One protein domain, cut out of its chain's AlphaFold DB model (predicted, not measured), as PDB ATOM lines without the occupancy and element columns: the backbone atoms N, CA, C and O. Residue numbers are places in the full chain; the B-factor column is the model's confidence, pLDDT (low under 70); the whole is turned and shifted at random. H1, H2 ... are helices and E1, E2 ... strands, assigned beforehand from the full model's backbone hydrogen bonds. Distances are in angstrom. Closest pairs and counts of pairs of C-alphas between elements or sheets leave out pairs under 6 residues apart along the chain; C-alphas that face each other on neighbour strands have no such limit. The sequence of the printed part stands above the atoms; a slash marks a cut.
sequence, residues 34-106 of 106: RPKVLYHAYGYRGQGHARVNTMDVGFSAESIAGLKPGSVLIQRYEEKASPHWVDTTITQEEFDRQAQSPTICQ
ATOM      1  N   ARG A  34     203.824 166.774 149.629       87.50
ATOM      2  CA  ARG A  34     204.530 167.815 148.891       87.50
ATOM      3  C   ARG A  34     205.847 168.123 149.606       87.50
ATOM      4  O   ARG A  34     205.823 168.302 150.826       87.50
ATOM      5  N   PRO A  35     206.970 168.238 148.877       88.44
ATOM      6  CA  PRO A  35     208.227 168.699 149.459       88.44
ATOM      7  C   PRO A  35     208.056 170.055 150.147       88.44
ATOM      8  O   PRO A  35     207.267 170.885 149.682       88.44
ATOM      9  N   LYS A  36     208.820 170.298 151.215       86.75
ATOM     10  CA  LYS A  36     208.818 171.552 151.994       86.75
ATOM     11  C   LYS A  36     207.484 171.916 152.663       86.75
ATOM     12  O   LYS A  36     207.337 173.038 153.146       86.75
ATOM     13  N   VAL A  37     206.513 171.005 152.694       88.12
ATOM     14  CA  VAL A  37     205.266 171.182 153.446       88.12
ATOM     15  C   VAL A  37     205.376 170.428 154.764       88.12
ATOM     16  O   VAL A  37     205.680 169.236 154.776       88.12
ATOM     17  N   LEU A  38     205.103 171.130 155.865       86.06
ATOM     18  CA  LEU A  38     204.938 170.526 157.181       86.06
ATOM     19  C   LEU A  38     203.479 170.093 157.347       86.06
ATOM     20  O   LEU A  38     202.556 170.902 157.228       86.06
ATOM     21  N   TYR A  39     203.281 168.806 157.590       85.06
ATOM     22  CA  TYR A  39     201.985 168.201 157.854       85.06
ATOM     23  C   TYR A  39     201.833 167.994 159.351       85.06
ATOM     24  O   TYR A  39     202.791 167.597 160.001       85.06
ATOM     25  N   HIS A  40     200.636 168.229 159.881       84.12
ATOM     26  CA  HIS A  40     200.329 167.984 161.286       84.12
ATOM     27  C   HIS A  40     199.191 166.978 161.410       84.12
ATOM     28  O   HIS A  40     198.170 167.090 160.723       84.12
ATOM     29  N   ALA A  41     199.362 166.016 162.311       79.38
ATOM     30  CA  ALA A  41     198.291 165.171 162.804       79.38
ATOM     31  C   ALA A  41     197.924 165.628 164.218       79.38
ATOM     32  O   ALA A  41     198.769 165.660 165.107       79.38
ATOM     33  N   TYR A  42     196.658 165.992 164.408       78.12
ATOM     34  CA  TYR A  42     196.144 166.531 165.663       78.12
ATOM     35  C   TYR A  42     195.305 165.489 166.402       78.12
ATOM     36  O   TYR A  42     194.371 164.915 165.835       78.12
ATOM     37  N   GLY A  43     195.591 165.299 167.686       74.00
ATOM     38  CA  GLY A  43     194.700 164.648 168.635       74.00
ATOM     39  C   GLY A  43     193.733 165.675 169.219       74.00
ATOM     40  O   GLY A  43     194.150 166.616 169.893       74.00
ATOM     41  N   TYR A  44     192.436 165.497 168.971       73.25
ATOM     42  CA  TYR A  44     191.388 166.334 169.558       73.25
ATOM     43  C   TYR A  44     190.600 165.563 170.613       73.25
ATOM     44  O   TYR A  44     190.231 164.408 170.402       73.25
ATOM     45  N   ARG A  45     190.236 166.244 171.702       70.31
ATOM     46  CA  ARG A  45     189.217 165.775 172.649       70.31
ATOM     47  C   ARG A  45     187.899 166.517 172.409       70.31
ATOM     48  O   ARG A  45     187.905 167.729 172.211       70.31
ATOM     49  N   GLY A  46     186.775 165.797 172.466       66.81
ATOM     50  CA  GLY A  46     185.420 166.352 172.306       66.81
ATOM     51  C   GLY A  46     184.816 166.182 170.902       66.81
ATOM     52  O   GLY A  46     185.429 165.610 170.002       66.81
ATOM     53  N   GLN A  47     183.586 166.671 170.705       62.81
ATOM     54  CA  GLN A  47     182.848 166.589 169.434       62.81
ATOM     55  C   GLN A  47     182.374 167.972 168.958       62.81
ATOM     56  O   GLN A  47     182.111 168.865 169.763       62.81
ATOM     57  N   GLY A  48     182.259 168.151 167.637       67.00
ATOM     58  CA  GLY A  48     181.757 169.388 167.028       67.00
ATOM     59  C   GLY A  48     182.576 170.632 167.398       67.00
ATOM     60  O   GLY A  48     183.804 170.613 167.355       67.00
ATOM     61  N   HIS A  49     181.888 171.713 167.772       64.12
ATOM     62  CA  HIS A  49     182.498 172.999 168.144       64.12
ATOM     63  C   HIS A  49     183.193 173.000 169.517       64.12
ATOM     64  O   HIS A  49     183.879 173.962 169.842       64.12
ATOM     65  N   ALA A  50     183.051 171.932 170.309       63.91
ATOM     66  CA  ALA A  50     183.696 171.784 171.616       63.91
ATOM     67  C   ALA A  50     185.032 171.016 171.543       63.91
ATOM     68  O   ALA A  50     185.509 170.498 172.553       63.91
ATOM     69  N   ARG A  51     185.622 170.886 170.346       66.88
ATOM     70  CA  ARG A  51     186.919 170.228 170.163       66.88
ATOM     71  C   ARG A  51     188.043 171.091 170.731       66.88
ATOM     72  O   ARG A  51     188.209 172.237 170.325       66.88
ATOM     73  N   VAL A  52     188.848 170.503 171.609       65.75
ATOM     74  CA  VAL A  52     190.086 171.105 172.118       65.75
ATOM     75  C   VAL A  52     191.258 170.275 171.607       65.75
ATOM     76  O   VAL A  52     191.222 169.045 171.692       65.75
ATOM     77  N   ASN A  53     192.262 170.939 171.028       63.28
ATOM     78  CA  ASN A  53     193.513 170.285 170.650       63.28
ATOM     79  C   ASN A  53     194.239 169.867 171.930       63.28
ATOM     80  O   ASN A  53     194.455 170.700 172.808       63.28
ATOM     81  N   THR A  54     194.575 168.588 172.041       70.81
ATOM     82  CA  THR A  54     195.304 168.064 173.194       70.81
ATOM     83  C   THR A  54     196.768 167.807 172.882       70.81
ATOM     84  O   THR A  54     197.586 167.998 173.770       70.81
ATOM     85  N   MET A  55     197.094 167.397 171.653       73.25
ATOM     86  CA  MET A  55     198.454 167.098 171.190       73.25
ATOM     87  C   MET A  55     198.508 167.167 169.664       73.25
ATOM     88  O   MET A  55     197.522 166.850 168.993       73.25
ATOM     89  N   ASP A  56     199.671 167.489 169.108       80.56
ATOM     90  CA  ASP A  56     199.927 167.350 167.679       80.56
ATOM     91  C   ASP A  56     201.310 166.775 167.398       80.56
ATOM     92  O   ASP A  56     202.227 166.911 168.205       80.56
ATOM     93  N   VAL A  57     201.428 166.108 166.252       81.62
ATOM     94  CA  VAL A  57     202.709 165.677 165.700       81.62
ATOM     95  C   VAL A  57     202.872 166.234 164.294       81.62
ATOM     96  O   VAL A  57     201.984 166.094 163.449       81.62
ATOM     97  N   GLY A  58     204.007 166.879 164.052       86.69
ATOM     98  CA  GLY A  58     204.433 167.387 162.756       86.69
ATOM     99  C   GLY A  58     205.330 166.396 162.010       86.69
ATOM    100  O   GLY A  58     206.109 165.677 162.627       86.69
ATOM    101  N   PHE A  59     205.251 166.362 160.682       86.69
ATOM    102  CA  PHE A  59     206.200 165.633 159.835       86.69
ATOM    103  C   PHE A  59     206.292 166.243 158.431       86.69
ATOM    104  O   PHE A  59     205.360 166.892 157.946       86.69
ATOM    105  N   SER A  60     207.416 166.014 157.754       87.94
ATOM    106  CA  SER A  60     207.648 166.458 156.375       87.94
ATOM    107  C   SER A  60     207.810 165.275 155.414       87.94
ATOM    108  O   SER A  60     208.037 164.135 155.833       87.94
ATOM    109  N   ALA A  61     207.705 165.541 154.109       87.38
ATOM    110  CA  ALA A  61     208.009 164.540 153.086       87.38
ATOM    111  C   ALA A  61     209.473 164.073 153.188       87.38
ATOM    112  O   ALA A  61     209.769 162.895 152.999       87.38
ATOM    113  N   GLU A  62     210.377 164.990 153.534       88.12
ATOM    114  CA  GLU A  62     211.799 164.744 153.739       88.12
ATOM    115  C   GLU A  62     212.047 163.812 154.936       88.12
ATOM    116  O   GLU A  62     212.831 162.869 154.820       88.12
ATOM    117  N   SER A  63     211.331 164.011 156.048       85.00
ATOM    118  CA  SER A  63     211.403 163.134 157.226       85.00
ATOM    119  C   SER A  63     210.958 161.707 156.889       85.00
ATOM    120  O   SER A  63     211.595 160.740 157.302       85.00
ATOM    121  N   ILE A  64     209.894 161.566 156.089       84.50
ATOM    122  CA  ILE A  64     209.371 160.259 155.665       84.50
ATOM    123  C   ILE A  64     210.314 159.571 154.675       84.50
ATOM    124  O   ILE A  64     210.520 158.364 154.775       84.50
ATOM    125  N   ALA A  65     210.929 160.312 153.751       85.62
ATOM    126  CA  ALA A  65     211.883 159.752 152.794       85.62
ATOM    127  C   ALA A  65     213.121 159.131 153.472       85.62
ATOM    128  O   ALA A  65     213.756 158.246 152.898       85.62
ATOM    129  N   GLY A  66     213.460 159.577 154.686       82.94
ATOM    130  CA  GLY A  66     214.540 159.015 155.498       82.94
ATOM    131  C   GLY A  66     214.182 157.725 156.247       82.94
ATOM    132  O   GLY A  66     215.082 157.089 156.805       82.94
ATOM    133  N   LEU A  67     212.905 157.323 156.272       88.50
ATOM    134  CA  LEU A  67     212.466 156.135 157.000       88.50
ATOM    135  C   LEU A  67     212.922 154.845 156.326       88.50
ATOM    136  O   LEU A  67     212.877 154.676 155.108       88.50
ATOM    137  N   LYS A  68     213.323 153.890 157.163       89.69
ATOM    138  CA  LYS A  68     213.655 152.525 156.752       89.69
ATOM    139  C   LYS A  68     212.532 151.570 157.159       89.69
ATOM    140  O   LYS A  68     211.859 151.822 158.165       89.69
ATOM    141  N   PRO A  69     212.340 150.448 156.445       90.44
ATOM    142  CA  PRO A  69     211.442 149.393 156.905       90.44
ATOM    143  C   PRO A  69     211.747 148.992 158.358       90.44
ATOM    144  O   PRO A  69     212.907 148.768 158.705       90.44
ATOM    145  N   GLY A  70     210.716 148.940 159.208       88.75
ATOM    146  CA  GLY A  70     210.839 148.612 160.638       88.75
ATOM    147  C   GLY A  70     211.249 149.774 161.555       88.75
ATOM    148  O   GLY A  70     211.420 149.570 162.759       88.75
ATOM    149  N   SER A  71     211.409 150.981 161.007       91.62
ATOM    150  CA  SER A  71     211.650 152.198 161.784       91.62
ATOM    151  C   SER A  71     210.382 153.035 161.952       91.62
ATOM    152  O   SER A  71     209.502 153.022 161.092       91.62
ATOM    153  N   VAL A  72     210.311 153.774 163.057       90.12
ATOM    154  CA  VAL A  72     209.199 154.655 163.415       90.12
ATOM    155  C   VAL A  72     209.729 156.074 163.584       90.12
ATOM    156  O   VAL A  72     210.715 156.288 164.294       90.12
ATOM    157  N   LEU A  73     209.071 157.044 162.944       89.62
ATOM    158  CA  LEU A  73     209.310 158.466 163.180       89.62
ATOM    159  C   LEU A  73     208.519 158.914 164.408       89.62
ATOM    160  O   LEU A  73     207.306 158.718 164.465       89.62
ATOM    161  N   ILE A  74     209.188 159.546 165.362       87.62
ATOM    162  CA  ILE A  74     208.564 160.183 166.521       87.62
ATOM    163  C   ILE A  74     209.032 161.631 166.628       87.62
ATOM    164  O   ILE A  74     210.131 161.961 166.186       87.62
ATOM    165  N   GLN A  75     208.237 162.484 167.268       86.88
ATOM    166  CA  GLN A  75     208.703 163.801 167.687       86.88
ATOM    167  C   GLN A  75     209.152 163.762 169.143       86.88
ATOM    168  O   GLN A  75     208.448 163.248 170.012       86.88
ATOM    169  N   ARG A  76     210.342 164.301 169.408       86.31
ATOM    170  CA  ARG A  76     210.883 164.460 170.760       86.31
ATOM    171  C   ARG A  76     211.096 165.925 171.064       86.31
ATOM    172  O   ARG A  76     211.568 166.674 170.216       86.31
ATOM    173  N   TYR A  77     210.756 166.318 172.280       83.88
ATOM    174  CA  TYR A  77     211.050 167.652 172.764       83.88
ATOM    175  C   TYR A  77     212.507 167.703 173.224       83.88
ATOM    176  O   TYR A  77     212.910 166.935 174.100       83.88
ATOM    177  N   GLU A  78     213.308 168.575 172.619       85.81
ATOM    178  CA  GLU A  78     214.679 168.822 173.058       85.81
ATOM    179  C   GLU A  78     214.751 170.084 173.919       85.81
ATOM    180  O   GLU A  78     214.605 171.201 173.425       85.81
ATOM    181  N   GLU A  79     215.068 169.914 175.203       81.38
ATOM    182  CA  GLU A  79     215.353 171.008 176.141       81.38
ATOM    183  C   GLU A  79     216.786 171.537 175.966       81.38
ATOM    184  O   GLU A  79     217.653 171.389 176.826       81.38
ATOM    185  N   LYS A  80     217.068 172.136 174.807       81.88
ATOM    186  CA  LYS A  80     218.314 172.881 174.557       81.88
ATOM    187  C   LYS A  80     218.087 174.387 174.731       81.88
ATOM    188  O   LYS A  80     216.981 174.835 175.013       81.88
ATOM    189  N   ALA A  81     219.135 175.187 174.512       68.62
ATOM    190  CA  ALA A  81     219.079 176.655 174.575       68.62
ATOM    191  C   ALA A  81     217.982 177.279 173.685       68.62
ATOM    192  O   ALA A  81     217.539 178.398 173.930       68.62
ATOM    193  N   SER A  82     217.524 176.556 172.663       78.75
ATOM    194  CA  SER A  82     216.294 176.853 171.933       78.75
ATOM    195  C   SER A  82     215.428 175.598 171.952       78.75
ATOM    196  O   SER A  82     215.708 174.682 171.178       78.75
ATOM    197  N   PRO A  83     214.438 175.505 172.852       81.25
ATOM    198  CA  PRO A  83     213.596 174.326 172.944       81.25
ATOM    199  C   PRO A  83     212.738 174.168 171.695       81.25
ATOM    200  O   PRO A  83     212.122 175.129 171.233       81.25
ATOM    201  N   HIS A  84     212.720 172.968 171.130       83.12
ATOM    202  CA  HIS A  84     211.918 172.664 169.950       83.12
ATOM    203  C   HIS A  84     211.644 171.164 169.847       83.12
ATOM    204  O   HIS A  84     212.336 170.340 170.449       83.12
ATOM    205  N   TRP A  85     210.613 170.822 169.080       83.12
ATOM    206  CA  TRP A  85     210.334 169.447 168.688       83.12
ATOM    207  C   TRP A  85     211.244 169.047 167.528       83.12
ATOM    208  O   TRP A  85     211.367 169.791 166.552       83.12
ATOM    209  N   VAL A  86     211.868 167.878 167.637       84.19
ATOM    210  CA  VAL A  86     212.719 167.296 166.596       84.19
ATOM    211  C   VAL A  86     212.189 165.938 166.166       84.19
ATOM    212  O   VAL A  86     211.792 165.109 166.990       84.19
ATOM    213  N   ASP A  87     212.237 165.695 164.863       86.50
ATOM    214  CA  ASP A  87     211.926 164.401 164.277       86.50
ATOM    215  C   ASP A  87     213.067 163.418 164.588       86.50
ATOM    216  O   ASP A  87     214.225 163.633 164.228       86.50
ATOM    217  N   THR A  88     212.749 162.325 165.278       87.62
ATOM    218  CA  THR A  88     213.687 161.267 165.661       87.62
ATOM    219  C   THR A  88     213.197 159.934 165.120       87.62
ATOM    220  O   THR A  88     212.023 159.601 165.240       87.62
ATOM    221  N   THR A  89     214.098 159.138 164.552       90.50
ATOM    222  CA  THR A  89     213.773 157.775 164.117       90.50
ATOM    223  C   THR A  89     214.202 156.765 165.179       90.50
ATOM    224  O   THR A  89     215.350 156.782 165.621       90.50
ATOM    225  N   ILE A  90     213.293 155.875 165.567       91.81
ATOM    226  CA  ILE A  90     213.546 154.752 166.479       91.81
ATOM    227  C   ILE A  90     213.137 153.426 165.823       91.81
ATOM    228  O   ILE A  90     212.569 153.416 164.730       91.81
ATOM    229  N   THR A  91     213.442 152.292 166.453       93.06
ATOM    230  CA  THR A  91     212.944 150.984 165.997       93.06
ATOM    231  C   THR A  91     211.486 150.784 166.420       93.06
ATOM    232  O   THR A  91     211.033 151.389 167.393       93.06
ATOM    233  N   GLN A  92     210.761 149.904 165.725       89.25
ATOM    234  CA  GLN A  92     209.412 149.496 166.140       89.25
ATOM    235  C   GLN A  92     209.391 148.935 167.571       89.25
ATOM    236  O   GLN A  92     208.548 149.327 168.366       89.25
ATOM    237  N   GLU A  93     210.356 148.083 167.930       90.88
ATOM    238  CA  GLU A  93     210.468 147.511 169.281       90.88
ATOM    239  C   GLU A  93     210.609 148.598 170.359       90.88
ATOM    240  O   GLU A  93     209.960 148.553 171.403       90.88
ATOM    241  N   GLU A  94     211.437 149.610 170.092       91.44
ATOM    242  CA  GLU A  94     211.625 150.735 171.002       91.44
ATOM    243  C   GLU A  94     210.351 151.578 171.127       91.44
ATOM    244  O   GLU A  94     210.014 152.033 172.223       91.44
ATOM    245  N   PHE A  95     209.638 151.769 170.016       89.81
ATOM    246  CA  PHE A  95     208.358 152.465 170.011       89.81
ATOM    247  C   PHE A  95     207.328 151.718 170.856       89.81
ATOM    248  O   PHE A  95     206.725 152.321 171.740       89.81
ATOM    249  N   ASP A  96     207.183 150.408 170.657       87.25
ATOM    250  CA  ASP A  96     206.230 149.580 171.397       87.25
ATOM    251  C   ASP A  96     206.535 149.596 172.901       87.25
ATOM    252  O   ASP A  96     205.625 149.725 173.724       87.25
ATOM    253  N   ARG A  97     207.822 149.559 173.275       86.62
ATOM    254  CA  ARG A  97     208.262 149.688 174.670       86.62
ATOM    255  C   ARG A  97     207.898 151.048 175.271       86.62
ATOM    256  O   ARG A  97     207.442 151.106 176.412       86.62
ATOM    257  N   GLN A  98     208.107 152.143 174.535       84.56
ATOM    258  CA  GLN A  98     207.792 153.501 175.002       84.56
ATOM    259  C   GLN A  98     206.285 153.759 175.066       84.56
ATOM    260  O   GLN A  98     205.812 154.324 176.048       84.56
ATOM    261  N   ALA A  99     205.527 153.305 174.067       73.88
ATOM    262  CA  ALA A  99     204.077 153.475 173.988       73.88
ATOM    263  C   ALA A  99     203.327 152.733 175.107       73.88
ATOM    264  O   ALA A  99     202.203 153.088 175.452       73.88
ATOM    265  N   GLN A 100     203.950 151.708 175.691       65.38
ATOM    266  CA  GLN A 100     203.419 150.977 176.841       65.38
ATOM    267  C   GLN A 100     203.858 151.569 178.190       65.38
ATOM    268  O   GLN A 100     203.387 151.112 179.232       65.38
ATOM    269  N   SER A 101     204.737 152.578 178.198       59.34
ATOM    270  CA  SER A 101     205.218 153.208 179.427       59.34
ATOM    271  C   SER A 101     204.182 154.206 179.967       59.34
ATOM    272  O   SER A 101     203.950 155.247 179.344       59.34
ATOM    273  N   PRO A 102     203.573 153.960 181.144       52.53
ATOM    274  CA  PRO A 102     202.522 154.823 181.689       52.53
ATOM    275  C   PRO A 102     203.003 156.241 182.023       52.53
ATOM    276  O   PRO A 102     202.183 157.142 182.144       52.53
ATOM    277  N   THR A 103     204.313 156.464 182.142       51.62
ATOM    278  CA  THR A 103     204.912 157.789 182.357       51.62
ATOM    279  C   THR A 103     204.899 158.675 181.107       51.62
ATOM    280  O   THR A 103     205.089 159.878 181.234       51.62
ATOM    281  N   ILE A 104     204.707 158.099 179.913       50.88
ATOM    282  CA  ILE A 104     204.702 158.823 178.628       50.88
ATOM    283  C   ILE A 104     203.262 159.102 178.151       50.88
ATOM    284  O   ILE A 104     203.042 159.999 177.343       50.88
ATOM    285  N   CYS A 105     202.266 158.384 178.683       41.41
ATOM    286  CA  CYS A 105     200.846 158.526 178.336       41.41
ATOM    287  C   CYS A 105     200.022 159.283 179.398       41.41
ATOM    288  O   CYS A 105     198.892 158.873 179.684       41.41
ATOM    289  N   GLN A 106     200.580 160.336 180.011       38.47
ATOM    290  CA  GLN A 106     199.850 161.224 180.934       38.47
ATOM    291  C   GLN A 106     199.389 162.511 180.256       38.47
ATOM    292  O   GLN A 106     200.204 163.115 179.527       38.47
TER     293      GLN A 106
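Overview. This is residues 34 to 106 of the 106 residues of an uncharacterized protein of Sphaerisporangium sp. LHW63015 (UniProt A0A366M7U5). Two long two-stranded hairpins, E1 with E2 and E3 with E4, are set crosswise and meet in few places, where the later part of E2 passes E3 and E4. The short helix H1 makes the turn from the first hairpin into the second, H2 packs on the second hairpin with its residues 92 to 97, and residues 97 to 106 stick out as a free tail. The printed part has 73 residues, with two named helices and four named strands in the order E1, E2, H1, E3, E4, H2; each hairpin is an antiparallel sheet of its own, and the class is mixed, helices and strands. The whole is loose, with a radius of gyration of the C-alphas of 14.4 A and spans of 39 by 34 by 32 A.

Along the chain. E1, residues 38 to 45, begins at C-alpha 38 at (204.938, 170.526, 157.181) and is 22.6 A long. E2, residues 52 to 60, is 24.0 A long and bends by 58 degrees at residue 55. H1 holds residues 61 to 65 and is 6.2 A long. E3, residues 71 to 78, begins at C-alpha 71 at (211.650, 152.198, 161.784) and is 20.3 A long; E4, residues 84 to 91, is 22.1 A long. H2, residues 92 to 99, is 10.3 A long and ends at C-alpha 99 at (204.077, 153.475, 173.988).

Arrangement. E1 and E2 form an antiparallel hairpin, with 158 degrees between their directions; N 41 and O 57 are 2.9 A apart, within hydrogen-bond range, and so are N 43 and O 55, at 2.8 A. The closest C-alphas of E2 and E3 are those of Val 57 and Gln 75, 6.6 A apart. The closest of E2 and E4 are those of Phe 59 and Asp 87, at 7.4 A. E3 and E4 form the other antiparallel hairpin, at 150 degrees, with N 74 and O 88 within hydrogen-bond range at 2.8 A. The closest C-alphas of H1 and E4 are those of Ser 63 and Asp 87, at 7.2 A. The closest of E3 and H2 are those of Ser 71 and Gln 92, at 5.6 A. In H1 and H2 every O i to N i+4 pair is within hydrogen-bond range. E1 is apart from E3, E4 and H2, and H2 is also apart from E2 and H1.

Size, cuts and confidence. The two C-alphas farthest apart, those of His 49 and Pro 69, are 39.0 A apart. The printed part has no cut and ends at residue 106, the chain's last. No link is long; the link E1 to E2, with 6 residues, is short and the others are tight. The mean pLDDT of the printed part is 79.3, and residues 46 to 53, residue 81 and residues 100 to 106 are under 70.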